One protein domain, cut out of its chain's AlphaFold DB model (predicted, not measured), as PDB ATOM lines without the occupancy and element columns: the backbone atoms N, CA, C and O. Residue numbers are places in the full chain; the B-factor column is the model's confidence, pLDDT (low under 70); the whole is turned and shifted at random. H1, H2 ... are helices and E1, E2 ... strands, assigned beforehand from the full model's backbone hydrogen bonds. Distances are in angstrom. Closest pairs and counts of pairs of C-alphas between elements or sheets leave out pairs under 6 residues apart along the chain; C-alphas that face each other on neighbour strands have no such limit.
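This is residues 20 to 114 of the 175 residues of an uncharacterized protein of Mesoplasma lactucae ATCC 49193 (UniProt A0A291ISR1). A small, strongly twisted three-stranded sheet has a short helix, H1, packed over one face, while a long helix, H2, begins beside the strands with residues 88 to 94 and runs outward as an arm. Residues 101 to 114, of which 101 to 113 belong to H2, stick out free, and so do residues 39 to 45 of the long loop joining E1 to E2. The sheet's order is E2, E1, E3, all antiparallel. The printed part has 95 residues, with three named strands and two named helices in the order E1, E2, H1, E3, H2, a mixed class of helices and strands. The whole is loose, with a radius of gyration of the C-alphas of 16.2 A and spans of 51 by 34 by 19 A.

Find C-alpha 29 at (282.960, 254.826, 212.994); from there the inner strand E1 runs through residues 29 to 35, 18.7 A long. Beside it are the edge strands E2, residues 51 to 55, 13.8 A, and E3, residues 70 to 77, 19.2 A. H1 takes residues 56 to 65 and measures 14.7 A. H2, residues 88 to 113, starts at C-alpha 88, (269.910, 266.201, 220.563), and ends 36.7 A away at C-alpha 113, (236.358, 251.461, 222.725).

Look first at E1 and E3, antiparallel at 162 degrees, where N 32 and O 74 are 2.8 A apart, within hydrogen-bond range. E1 and E2 form a hairpin, antiparallel at 142 degrees, with N 54 and O 31 at 2.8 A. E2, H1 and E3 make a split strand-helix-strand unit, two strands running the same way with E1 between them in the sheet; its crossover is right-handed. H1 is on the sheet at a height of 9.9 A, over E1 and, only just, with 3 C-alphas, over E2. It runs along the strands, at 15 degrees to E1 on the local plane; the closest C-alphas of H1 and E1, Glu 56 and Ile 30, are 5.7 A apart. H2 stands at the sheet's level, at 2.1 A, and its Phe 90 and Tyr 51 of E2 have their C-alphas 5.3 A apart, the closest of the two elements. H1 and H2 are apart. In H2 every O i to N i+4 pair is within hydrogen-bond range; in H1, 5 of 6 are.

The two C-alphas farthest apart, those of Gly 27 and Leu 114, are 52.2 A from each other. Without the stretches that stand free, the body spans 35 by 33 by 17 A. The printed part has no cut. The link from E1 to E2, 15 residues, is long. The mean pLDDT of the printed part is 73.1, and you find values under 70 at residues 20 to 22, 37 to 49 and 97 to 114.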
ATOM      1  N   ARG A  20     269.513 251.167 219.498       49.84
ATOM      2  CA  ARG A  20     269.659 250.814 220.921       49.84
ATOM      3  C   ARG A  20     270.082 249.363 221.156       49.84
ATOM      4  O   ARG A  20     270.798 249.099 222.114       49.84
ATOM      5  N   ASP A  21     269.666 248.449 220.281       49.62
ATOM      6  CA  ASP A  21     269.965 247.016 220.403       49.62
ATOM      7  C   ASP A  21     271.156 246.594 219.525       49.62
ATOM      8  O   ASP A  21     271.648 245.464 219.626       49.62
ATOM      9  N   TRP A  22     271.632 247.488 218.653       63.06
ATOM     10  CA  TRP A  22     272.796 247.238 217.820       63.06
ATOM     11  C   TRP A  22     274.073 247.304 218.658       63.06
ATOM     12  O   TRP A  22     274.372 248.303 219.311       63.06
ATOM     13  N   LYS A  23     274.856 246.226 218.623       70.38
ATOM     14  CA  LYS A  23     276.144 246.149 219.314       70.38
ATOM     15  C   LYS A  23     277.232 246.761 218.440       70.38
ATOM     16  O   LYS A  23     277.824 246.075 217.609       70.38
ATOM     17  N   TRP A  24     277.468 248.054 218.621       79.06
ATOM     18  CA  TRP A  24     278.580 248.763 217.996       79.06
ATOM     19  C   TRP A  24     279.913 248.270 218.569       79.06
ATOM     20  O   TRP A  24     280.020 247.981 219.760       79.06
ATOM     21  N   ALA A  25     280.932 248.149 217.719       82.81
ATOM     22  CA  ALA A  25     282.278 247.840 218.184       82.81
ATOM     23  C   ALA A  25     282.920 249.106 218.769       82.81
ATOM     24  O   ALA A  25     282.802 250.182 218.180       82.81
ATOM     25  N   ASP A  26     283.608 248.986 219.902       87.50
ATOM     26  CA  ASP A  26     284.356 250.102 220.486       87.50
ATOM     27  C   ASP A  26     285.378 250.662 219.481       87.50
ATOM     28  O   ASP A  26     286.055 249.909 218.774       87.50
ATOM     29  N   GLY A  27     285.442 251.987 219.372       87.75
ATOM     30  CA  GLY A  27     286.278 252.696 218.403       87.75
ATOM     31  C   GLY A  27     285.776 252.658 216.956       87.75
ATOM     32  O   GLY A  27     286.457 253.185 216.076       87.75
ATOM     33  N   SER A  28     284.616 252.050 216.675       86.69
ATOM     34  CA  SER A  28     284.055 252.037 215.320       86.69
ATOM     35  C   SER A  28     283.538 253.408 214.895       86.69
ATOM     36  O   SER A  28     283.043 254.200 215.696       86.69
ATOM     37  N   THR A  29     283.631 253.683 213.599       89.56
ATOM     38  CA  THR A  29     282.960 254.826 212.994       89.56
ATOM     39  C   THR A  29     281.469 254.533 212.842       89.56
ATOM     40  O   THR A  29     281.086 253.534 212.225       89.56
ATOM     41  N   ILE A  30     280.635 255.464 213.296       88.19
ATOM     42  CA  ILE A  30     279.203 255.501 213.002       88.19
ATOM     43  C   ILE A  30     278.825 256.849 212.382       88.19
ATOM     44  O   ILE A  30     279.504 257.858 212.580       88.19
ATOM     45  N   TYR A  31     277.733 256.869 211.630       87.50
ATOM     46  CA  TYR A  31     277.236 258.049 210.932       87.50
ATOM     47  C   TYR A  31     275.836 258.381 211.418       87.50
ATOM     48  O   TYR A  31     274.931 257.575 211.244       87.50
ATOM     49  N   LEU A  32     275.648 259.558 212.005       89.62
ATOM     50  CA  LEU A  32     274.325 260.117 212.251       89.62
ATOM     51  C   LEU A  32     273.877 260.842 210.984       89.62
ATOM     52  O   LEU A  32     274.498 261.822 210.580       89.62
ATOM     53  N   VAL A  33     272.819 260.359 210.349       86.38
ATOM     54  CA  VAL A  33     272.373 260.849 209.045       86.38
ATOM     55  C   VAL A  33     270.907 261.235 209.065       86.38
ATOM     56  O   VAL A  33     270.128 260.718 209.866       86.38
ATOM     57  N   LYS A  34     270.543 262.128 208.150       85.56
ATOM     58  CA  LYS A  34     269.164 262.461 207.803       85.56
ATOM     59  C   LYS A  34     268.982 262.266 206.304       85.56
ATOM     60  O   LYS A  34     269.742 262.826 205.514       85.56
ATOM     61  N   GLU A  35     267.977 261.497 205.906       79.44
ATOM     62  CA  GLU A  35     267.624 261.325 204.491       79.44
ATOM     63  C   GLU A  35     267.209 262.656 203.863       79.44
ATOM     64  O   GLU A  35     266.728 263.577 204.528       79.44
ATOM     65  N   LYS A  36     267.464 262.805 202.569       75.62
ATOM     66  CA  LYS A  36     266.942 263.920 201.788       75.62
ATOM     67  C   LYS A  36     265.494 263.594 201.406       75.62
ATOM     68  O   LYS A  36     265.178 262.442 201.111       75.62
ATOM     69  N   ASP A  37     264.612 264.590 201.471       65.06
ATOM     70  CA  ASP A  37     263.185 264.429 201.169       65.06
ATOM     71  C   ASP A  37     263.002 264.147 199.667       65.06
ATOM     72  O   ASP A  37     262.827 265.060 198.861       65.06
ATOM     73  N   ASN A  38     263.124 262.878 199.278       57.41
ATOM     74  CA  ASN A  38     263.285 262.494 197.872       57.41
ATOM     75  C   ASN A  38     262.038 261.851 197.260       57.41
ATOM     76  O   ASN A  38     262.034 261.594 196.058       57.41
ATOM     77  N   ASP A  39     260.997 261.571 198.048       50.47
ATOM     78  CA  ASP A  39     259.831 260.850 197.546       50.47
ATOM     79  C   ASP A  39     258.541 261.260 198.277       50.47
ATOM     80  O   ASP A  39     258.439 261.161 199.507       50.47
ATOM     81  N   GLU A  40     257.530 261.703 197.521       46.09
ATOM     82  CA  GLU A  40     256.177 261.994 198.031       46.09
ATOM     83  C   GLU A  40     255.566 260.767 198.738       46.09
ATOM     84  O   GLU A  40     254.761 260.906 199.659       46.09
ATOM     85  N   ALA A  41     255.992 259.552 198.365       44.06
ATOM     86  CA  ALA A  41     255.539 258.312 198.991       44.06
ATOM     87  C   ALA A  41     256.126 258.089 200.402       44.06
ATOM     88  O   ALA A  41     255.390 257.689 201.306       44.06
ATOM     89  N   HIS A  42     257.412 258.395 200.627       44.69
ATOM     90  CA  HIS A  42     258.076 258.270 201.941       44.69
ATOM     91  C   HIS A  42     257.685 259.401 202.913       44.69
ATOM     92  O   HIS A  42     257.733 259.246 204.135       44.69
ATOM     93  N   THR A  43     257.235 260.535 202.375       42.19
ATOM     94  CA  THR A  43     256.847 261.745 203.120       42.19
ATOM     95  C   THR A  43     255.384 261.768 203.579       42.19
ATOM     96  O   THR A  43     254.928 262.765 204.140       42.19
ATOM     97  N   THR A  44     254.641 260.659 203.476       44.28
ATOM     98  CA  THR A  44     253.228 260.570 203.906       44.28
ATOM     99  C   THR A  44     252.973 260.656 205.427       44.28
ATOM    100  O   THR A  44     251.836 260.461 205.848       44.28
ATOM    101  N   ARG A  45     253.974 261.083 206.225       47.72
ATOM    102  CA  ARG A  45     253.922 261.824 207.526       47.72
ATOM    103  C   ARG A  45     254.821 261.252 208.626       47.72
ATOM    104  O   ARG A  45     255.115 261.965 209.588       47.72
ATOM    105  N   GLU A  46     255.286 260.013 208.496       49.59
ATOM    106  CA  GLU A  46     256.008 259.340 209.586       49.59
ATOM    107  C   GLU A  46     257.536 259.488 209.524       49.59
ATOM    108  O   GLU A  46     258.164 259.378 210.572       49.59
ATOM    109  N   PHE A  47     258.136 259.796 208.364       54.31
ATOM    110  CA  PHE A  47     259.599 259.744 208.179       54.31
ATOM    111  C   PHE A  47     260.284 261.067 207.774       54.31
ATOM    112  O   PHE A  47     261.460 261.073 207.423       54.31
ATOM    113  N   THR A  48     259.597 262.209 207.869       59.72
ATOM    114  CA  THR A  48     260.210 263.528 207.607       59.72
ATOM    115  C   THR A  48     261.080 263.994 208.776       59.72
ATOM    116  O   THR A  48     260.684 263.848 209.934       59.72
ATOM    117  N   ASP A  49     262.235 264.607 208.495       68.56
ATOM    118  CA  ASP A  49     263.164 265.145 209.511       68.56
ATOM    119  C   ASP A  49     263.700 264.110 210.523       68.56
ATOM    120  O   ASP A  49     263.904 264.401 211.705       68.56
ATOM    121  N   VAL A  50     263.922 262.882 210.065       74.44
ATOM    122  CA  VAL A  50     264.368 261.767 210.904       74.44
ATOM    123  C   VAL A  50     265.881 261.647 210.877       74.44
ATOM    124  O   VAL A  50     266.474 261.511 209.809       74.44
ATOM    125  N   TYR A  51     266.489 261.636 212.060       82.50
ATOM    126  CA  TYR A  51     267.893 261.294 212.234       82.50
ATOM    127  C   TYR A  51     268.056 259.859 212.726       82.50
ATOM    128  O   TYR A  51     267.369 259.430 213.656       82.50
ATOM    129  N   TYR A  52     269.009 259.132 212.152       78.38
ATOM    130  CA  TYR A  52     269.350 257.774 212.572       78.38
ATOM    131  C   TYR A  52     270.842 257.482 212.401       78.38
ATOM    132  O   TYR A  52     271.555 258.211 211.718       78.38
ATOM    133  N   TYR A  53     271.315 256.413 213.046       84.00
ATOM    134  CA  TYR A  53     272.716 256.000 212.993       84.00
ATOM    135  C   TYR A  53     272.942 254.860 211.997       84.00
ATOM    136  O   TYR A  53     272.171 253.903 211.963       84.00
ATOM    137  N   LEU A  54     274.039 254.936 211.248       81.94
ATOM    138  CA  LEU A  54     274.529 253.907 210.332       81.94
ATOM    139  C   LEU A  54     275.945 253.474 210.694       81.94
ATOM    140  O   LEU A  54     276.749 254.279 211.168       81.94
ATOM    141  N   CYS A  55     276.273 252.212 210.419       82.94
ATOM    142  CA  CYS A  55     277.670 251.795 210.396       82.94
ATOM    143  C   CYS A  55     278.365 252.328 209.134       82.94
ATOM    144  O   CYS A  55     277.710 252.670 208.147       82.94
ATOM    145  N   GLU A  56     279.694 252.413 209.167       82.62
ATOM    146  CA  GLU A  56     280.491 252.924 208.044       82.62
ATOM    147  C   GLU A  56     280.259 252.147 206.741       82.62
ATOM    148  O   GLU A  56     280.136 252.761 205.681       82.62
ATOM    149  N   ASP A  57     280.114 250.823 206.815       79.19
ATOM    150  CA  ASP A  57     279.858 249.984 205.641       79.19
ATOM    151  C   ASP A  57     278.497 250.288 205.000       79.19
ATOM    152  O   ASP A  57     278.416 250.471 203.784       79.19
ATOM    153  N   ASP A  58     277.441 250.396 205.812       78.88
ATOM    154  CA  ASP A  58     276.089 250.694 205.330       78.88
ATOM    155  C   ASP A  58     276.010 252.114 204.754       78.88
ATOM    156  O   ASP A  58     275.452 252.314 203.675       78.88
ATOM    157  N   TYR A  59     276.619 253.096 205.430       82.88
ATOM    158  CA  TYR A  59     276.706 254.463 204.919       82.88
ATOM    159  C   TYR A  59     277.372 254.490 203.539       82.88
ATOM    160  O   TYR A  59     276.786 255.001 202.584       82.88
ATOM    161  N   ASN A  60     278.559 253.885 203.418       83.75
ATOM    162  CA  ASN A  60     279.327 253.856 202.174       83.75
ATOM    163  C   ASN A  60     278.593 253.120 201.048       83.75
ATOM    164  O   ASN A  60     278.670 253.545 199.896       83.75
ATOM    165  N   ALA A  61     277.878 252.035 201.361       78.50
ATOM    166  CA  ALA A  61     277.070 251.317 200.384       78.50
ATOM    167  C   ALA A  61     275.970 252.214 199.794       78.50
ATOM    168  O   ALA A  61     275.804 252.253 198.577       78.50
ATOM    169  N   ILE A  62     275.276 252.983 200.636       75.69
ATOM    170  CA  ILE A  62     274.185 253.870 200.209       75.69
ATOM    171  C   ILE A  62     274.716 255.022 199.353       75.69
ATOM    172  O   ILE A  62     274.222 255.244 198.249       75.69
ATOM    173  N   ILE A  63     275.751 255.734 199.815       84.12
ATOM    174  CA  ILE A  63     276.269 256.897 199.075       84.12
ATOM    175  C   ILE A  63     277.011 256.517 197.790       84.12
ATOM    176  O   ILE A  63     277.183 257.358 196.910       84.12
ATOM    177  N   LYS A  64     277.447 255.260 197.652       83.19
ATOM    178  CA  LYS A  64     278.025 254.758 196.402       83.19
ATOM    179  C   LYS A  64     276.990 254.741 195.278       83.19
ATOM    180  O   LYS A  64     277.319 255.121 194.156       83.19
ATOM    181  N   ASP A  65     275.773 254.302 195.582       77.31
ATOM    182  CA  ASP A  65     274.696 254.171 194.599       77.31
ATOM    183  C   ASP A  65     273.867 255.461 194.490       77.31
ATOM    184  O   ASP A  65     273.370 255.797 193.413       77.31
ATOM    185  N   ALA A  66     273.765 256.222 195.582       79.38
ATOM    186  CA  ALA A  66     273.049 257.489 195.650       79.38
ATOM    187  C   ALA A  66     273.840 258.533 196.470       79.38
ATOM    188  O   ALA A  66     273.564 258.736 197.655       79.38
ATOM    189  N   PRO A  67     274.806 259.243 195.853       85.00
ATOM    190  CA  PRO A  67     275.675 260.197 196.554       85.00
ATOM    191  C   PRO A  67     274.932 261.319 197.292       85.00
ATOM    192  O   PRO A  67     275.385 261.774 198.338       85.00
ATOM    193  N   ASP A  68     273.769 261.721 196.775       83.31
ATOM    194  CA  ASP A  68     272.935 262.798 197.327       83.31
ATOM    195  C   ASP A  68     271.758 262.280 198.173       83.31
ATOM    196  O   ASP A  68     270.773 262.996 198.375       83.31
ATOM    197  N   PHE A  69     271.810 261.024 198.628       79.81
ATOM    198  CA  PHE A  69     270.711 260.399 199.371       79.81
ATOM    199  C   PHE A  69     270.445 261.072 200.723       79.81
ATOM    200  O   PHE A  69     269.293 261.184 201.139       79.81
ATOM    201  N   PHE A  70     271.491 261.566 201.391       84.69
ATOM    202  CA  PHE A  70     271.392 262.216 202.697       84.69
ATOM    203  C   PHE A  70     271.411 263.742 202.579       84.69
ATOM    204  O   PHE A  70     272.167 264.313 201.795       84.69
ATOM    205  N   SER A  71     270.588 264.406 203.389       87.06
ATOM    206  CA  SER A  71     270.552 265.866 203.522       87.06
ATOM    207  C   SER A  71     271.453 266.392 204.643       87.06
ATOM    208  O   SER A  71     271.909 267.531 204.559       87.06
ATOM    209  N   ASP A  72     271.728 265.576 205.666       90.00
ATOM    210  CA  ASP A  72     272.680 265.868 206.746       90.00
ATOM    211  C   ASP A  72     273.439 264.590 207.137       90.00
ATOM    212  O   ASP A  72     272.868 263.496 207.118       90.00
ATOM    213  N   VAL A  73     274.723 264.729 207.474       91.19
ATOM    214  CA  VAL A  73     275.630 263.631 207.833       91.19
ATOM    215  C   VAL A  73     276.641 264.111 208.872       91.19
ATOM    216  O   VAL A  73     277.393 265.058 208.645       91.19
ATOM    217  N   GLU A  74     276.736 263.390 209.983       94.12
ATOM    218  CA  GLU A  74     277.706 263.614 211.049       94.12
ATOM    219  C   GLU A  74     278.466 262.314 211.343       94.12
ATOM    220  O   GLU A  74     277.869 261.275 211.622       94.12
ATOM    221  N   LYS A  75     279.800 262.365 211.269       94.12
ATOM    222  CA  LYS A  75     280.686 261.230 211.558       94.12
ATOM    223  C   LYS A  75     281.042 261.216 213.044       94.12
ATOM    224  O   LYS A  75     281.568 262.201 213.555       94.12
ATOM    225  N   ILE A  76     280.818 260.091 213.711       91.06
ATOM    226  CA  ILE A  76     281.040 259.913 215.150       91.06
ATOM    227  C   ILE A  76     281.931 258.688 215.362       91.06
ATOM    228  O   ILE A  76     281.759 257.661 214.709       91.06
ATOM    229  N   VAL A  77     282.891 258.789 216.281       93.00
ATOM    230  CA  VAL A  77     283.641 257.625 216.769       93.00
ATOM    231  C   VAL A  77     282.888 257.077 217.971       93.00
ATOM    232  O   VAL A  77     282.752 257.763 218.983       93.00
ATOM    233  N   TYR A  78     282.357 255.867 217.840       88.81
ATOM    234  CA  TYR A  78     281.664 255.195 218.925       88.81
ATOM    235  C   TYR A  78     282.657 254.749 219.995       88.81
ATOM    236  O   TYR A  78     283.733 254.233 219.688       88.81
ATOM    237  N   HIS A  79     282.250 254.894 221.251       88.75
ATOM    238  CA  HIS A  79     282.952 254.332 222.392       88.75
ATOM    239  C   HIS A  79     281.991 253.495 223.223       88.75
ATOM    240  O   HIS A  79     280.832 253.881 223.392       88.75
ATOM    241  N   ASP A  80     282.463 252.367 223.748       83.88
ATOM    242  CA  ASP A  80     281.642 251.541 224.633       83.88
ATOM    243  C   ASP A  80     281.166 252.362 225.846       83.88
ATOM    244  O   ASP A  80     281.920 253.127 226.454       83.88
ATOM    245  N   GLY A  81     279.875 252.256 226.159       79.75
ATOM    246  CA  GLY A  81     279.208 253.088 227.163       79.75
ATOM    247  C   GLY A  81     278.796 254.496 226.704       79.75
ATOM    248  O   GLY A  81     278.200 255.223 227.500       79.75
ATOM    249  N   MET A  82     279.049 254.895 225.450       84.50
ATOM    250  CA  MET A  82     278.525 256.150 224.899       84.50
ATOM    251  C   MET A  82     276.993 256.123 224.857       84.50
ATOM    252  O   MET A  82     276.382 255.236 224.256       84.50
ATOM    253  N   ASN A  83     276.370 257.138 225.453       82.38
ATOM    254  CA  ASN A  83     274.925 257.297 225.429       82.38
ATOM    255  C   ASN A  83     274.480 258.060 224.173       82.38
ATOM    256  O   ASN A  83     274.445 259.288 224.151       82.38
ATOM    257  N   LEU A  84     274.114 257.328 223.121       80.25
ATOM    258  CA  LEU A  84     273.660 257.926 221.860       80.25
ATOM    259  C   LEU A  84     272.357 258.740 222.008       80.25
ATOM    260  O   LEU A  84     272.116 259.649 221.215       80.25
ATOM    261  N   ASP A  85     271.556 258.492 223.054       75.81
ATOM    262  CA  ASP A  85     270.351 259.282 223.353       75.81
ATOM    263  C   ASP A  85     270.678 260.712 223.845       75.81
ATOM    264  O   ASP A  85     269.780 261.550 223.949       75.81
ATOM    265  N   GLU A  86     271.943 261.029 224.149       82.81
ATOM    266  CA  GLU A  86     272.364 262.397 224.488       82.81
ATOM    267  C   GLU A  86     272.549 263.287 223.257       82.81
ATOM    268  O   GLU A  86     272.541 264.513 223.396       82.81
ATOM    269  N   ASN A  87     272.655 262.717 222.049       84.56
ATOM    270  CA  ASN A  87     272.698 263.523 220.835       84.56
ATOM    271  C   ASN A  87     271.319 264.182 220.603       84.56
ATOM    272  O   ASN A  87     270.334 263.472 220.371       84.56
ATOM    273  N   PRO A  88     271.209 265.527 220.613       84.44
ATOM    274  CA  PRO A  88     269.910 266.201 220.563       84.44
ATOM    275  C   PRO A  88     269.105 265.921 219.289       84.44
ATOM    276  O   PRO A  88     267.875 265.862 219.348       84.44
ATOM    277  N   LYS A  89     269.783 265.742 218.144       84.12
ATOM    278  CA  LYS A  89     269.131 265.463 216.855       84.12
ATOM    279  C   LYS A  89     268.469 264.086 216.889       84.12
ATOM    280  O   LYS A  89     267.282 263.968 216.600       84.12
ATOM    281  N   PHE A  90     269.212 263.073 217.335       81.38
ATOM    282  CA  PHE A  90     268.697 261.713 217.482       81.38
ATOM    283  C   PHE A  90     267.603 261.617 218.552       81.38
ATOM    284  O   PHE A  90     266.550 261.025 218.311       81.38
ATOM    285  N   LYS A  91     267.809 262.251 219.713       81.25
ATOM    286  CA  LYS A  91     266.835 262.272 220.810       81.25
ATOM    287  C   LYS A  91     265.482 262.822 220.368       81.25
ATOM    288  O   LYS A  91     264.459 262.202 220.630       81.25
ATOM    289  N   SER A  92     265.486 263.947 219.652       80.44
ATOM    290  CA  SER A  92     264.270 264.562 219.106       80.44
ATOM    291  C   SER A  92     263.490 263.593 218.211       80.44
ATOM    292  O   SER A  92     262.277 263.425 218.361       80.44
ATOM    293  N   THR A  93     264.194 262.898 217.314       74.44
ATOM    294  CA  THR A  93     263.599 261.872 216.457       74.44
ATOM    295  C   THR A  93     263.034 260.713 217.285       74.44
ATOM    296  O   THR A  93     261.878 260.339 217.096       74.44
ATOM    297  N   SER A  94     263.802 260.185 218.242       72.31
ATOM    298  CA  SER A  94     263.370 259.092 219.123       72.31
ATOM    299  C   SER A  94     262.103 259.446 219.913       72.31
ATOM    300  O   SER A  94     261.120 258.701 219.875       72.31
ATOM    301  N   ASP A  95     262.082 260.618 220.553       72.31
ATOM    302  CA  ASP A  95     260.951 261.108 221.347       72.31
ATOM    303  C   ASP A  95     259.692 261.281 220.482       72.31
ATOM    304  O   ASP A  95     258.593 260.891 220.889       72.31
ATOM    305  N   ARG A  96     259.843 261.805 219.257       70.44
ATOM    306  CA  ARG A  96     258.740 261.929 218.292       70.44
ATOM    307  C   ARG A  96     258.132 260.568 217.953       70.44
ATOM    308  O   ARG A  96     256.909 260.454 217.956       70.44
ATOM    309  N   TYR A  97     258.939 259.544 217.688       69.25
ATOM    310  CA  TYR A  97     258.421 258.208 217.367       69.25
ATOM    311  C   TYR A  97     257.741 257.528 218.550       69.25
ATOM    312  O   TYR A  97     256.684 256.920 218.379       69.25
ATOM    313  N   VAL A  98     258.313 257.648 219.751       67.25
ATOM    314  CA  VAL A  98     257.674 257.146 220.976       67.25
ATOM    315  C   VAL A  98     256.307 257.802 221.153       67.25
ATOM    316  O   VAL A  98     255.314 257.104 221.358       67.25
ATOM    317  N   LYS A  99     256.235 259.126 220.989       65.19
ATOM    318  CA  LYS A  99     254.980 259.874 221.059       65.19
ATOM    319  C   LYS A  99     253.975 259.428 219.992       65.19
ATOM    320  O   LYS A  99     252.834 259.148 220.338       65.19
ATOM    321  N   LEU A 100     254.382 259.306 218.728       64.38
ATOM    322  CA  LEU A 100     253.502 258.838 217.646       64.38
ATOM    323  C   LEU A 100     252.963 257.424 217.911       64.38
ATOM    324  O   LEU A 100     251.806 257.138 217.615       64.38
ATOM    325  N   ARG A 101     253.770 256.538 218.505       64.56
ATOM    326  CA  ARG A 101     253.335 255.190 218.901       64.56
ATOM    327  C   ARG A 101     252.303 255.229 220.022       64.56
ATOM    328  O   ARG A 101     251.314 254.503 219.952       64.56
ATOM    329  N   GLU A 102     252.537 256.038 221.049       63.12
ATOM    330  CA  GLU A 102     251.579 256.260 222.137       63.12
ATOM    331  C   GLU A 102     250.258 256.813 221.582       63.12
ATOM    332  O   GLU A 102     249.192 256.279 221.878       63.12
ATOM    333  N   GLU A 103     250.322 257.808 220.696       65.31
ATOM    334  CA  GLU A 103     249.154 258.377 220.016       65.31
ATOM    335  C   GLU A 103     248.421 257.332 219.164       65.31
ATOM    336  O   GLU A 103     247.201 257.214 219.263       65.31
ATOM    337  N   LYS A 104     249.143 256.511 218.390       62.72
ATOM    338  CA  LYS A 104     248.565 255.405 217.611       62.72
ATOM    339  C   LYS A 104     247.901 254.366 218.508       62.72
ATOM    340  O   LYS A 104     246.795 253.935 218.212       62.72
ATOM    341  N   LYS A 105     248.525 254.010 219.633       60.91
ATOM    342  CA  LYS A 105     247.938 253.102 220.623       60.91
ATOM    343  C   LYS A 105     246.651 253.681 221.208       60.91
ATOM    344  O   LYS A 105     245.667 252.957 221.298       60.91
ATOM    345  N   VAL A 106     246.632 254.970 221.553       57.97
ATOM    346  CA  VAL A 106     245.425 255.666 222.026       57.97
ATOM    347  C   VAL A 106     244.348 255.693 220.941       57.97
ATOM    348  O   VAL A 106     243.181 255.473 221.246       57.97
ATOM    349  N   ILE A 107     244.708 255.920 219.674       57.44
ATOM    350  CA  ILE A 107     243.774 255.844 218.542       57.44
ATOM    351  C   ILE A 107     243.211 254.425 218.410       57.44
ATOM    352  O   ILE A 107     241.994 254.270 218.389       57.44
ATOM    353  N   ASP A 108     244.055 253.395 218.402       56.56
ATOM    354  CA  ASP A 108     243.643 251.992 218.308       56.56
ATOM    355  C   ASP A 108     242.767 251.572 219.499       56.56
ATOM    356  O   ASP A 108     241.794 250.837 219.343       56.56
ATOM    357  N   GLU A 109     243.084 252.035 220.709       53.69
ATOM    358  CA  GLU A 109     242.287 251.805 221.917       53.69
ATOM    359  C   GLU A 109     240.959 252.565 221.882       53.69
ATOM    360  O   GLU A 109     239.929 252.001 222.254       53.69
ATOM    361  N   ASN A 110     240.936 253.795 221.372       48.09
ATOM    362  CA  ASN A 110     239.703 254.542 221.137       48.09
ATOM    363  C   ASN A 110     238.836 253.858 220.076       48.09
ATOM    364  O   ASN A 110     237.632 253.736 220.275       48.09
ATOM    365  N   LEU A 111     239.427 253.332 219.001       51.12
ATOM    366  CA  LEU A 111     238.727 252.538 217.990       51.12
ATOM    367  C   LEU A 111     238.195 251.218 218.571       51.12
ATOM    368  O   LEU A 111     237.062 250.846 218.293       51.12
ATOM    369  N   LYS A 112     238.942 250.548 219.460       48.38
ATOM    370  CA  LYS A 112     238.447 249.382 220.222       48.38
ATOM    371  C   LYS A 112     237.328 249.740 221.206       48.38
ATOM    372  O   LYS A 112     236.475 248.900 221.492       48.38
ATOM    373  N   THR A 113     237.355 250.950 221.765       48.38
ATOM    374  CA  THR A 113     236.358 251.461 222.725       48.38
ATOM    375  C   THR A 113     235.080 251.905 222.011       48.38
ATOM    376  O   THR A 113     233.982 251.698 222.530       48.38
ATOM    377  N   LEU A 114     235.198 252.402 220.778       53.34
ATOM    378  CA  LEU A 114     234.120 252.511 219.798       53.34
ATOM    379  C   LEU A 114     233.742 251.102 219.304       53.34
ATOM    380  O   LEU A 114     233.979 250.743 218.156       53.34
TER     381      LEU A 114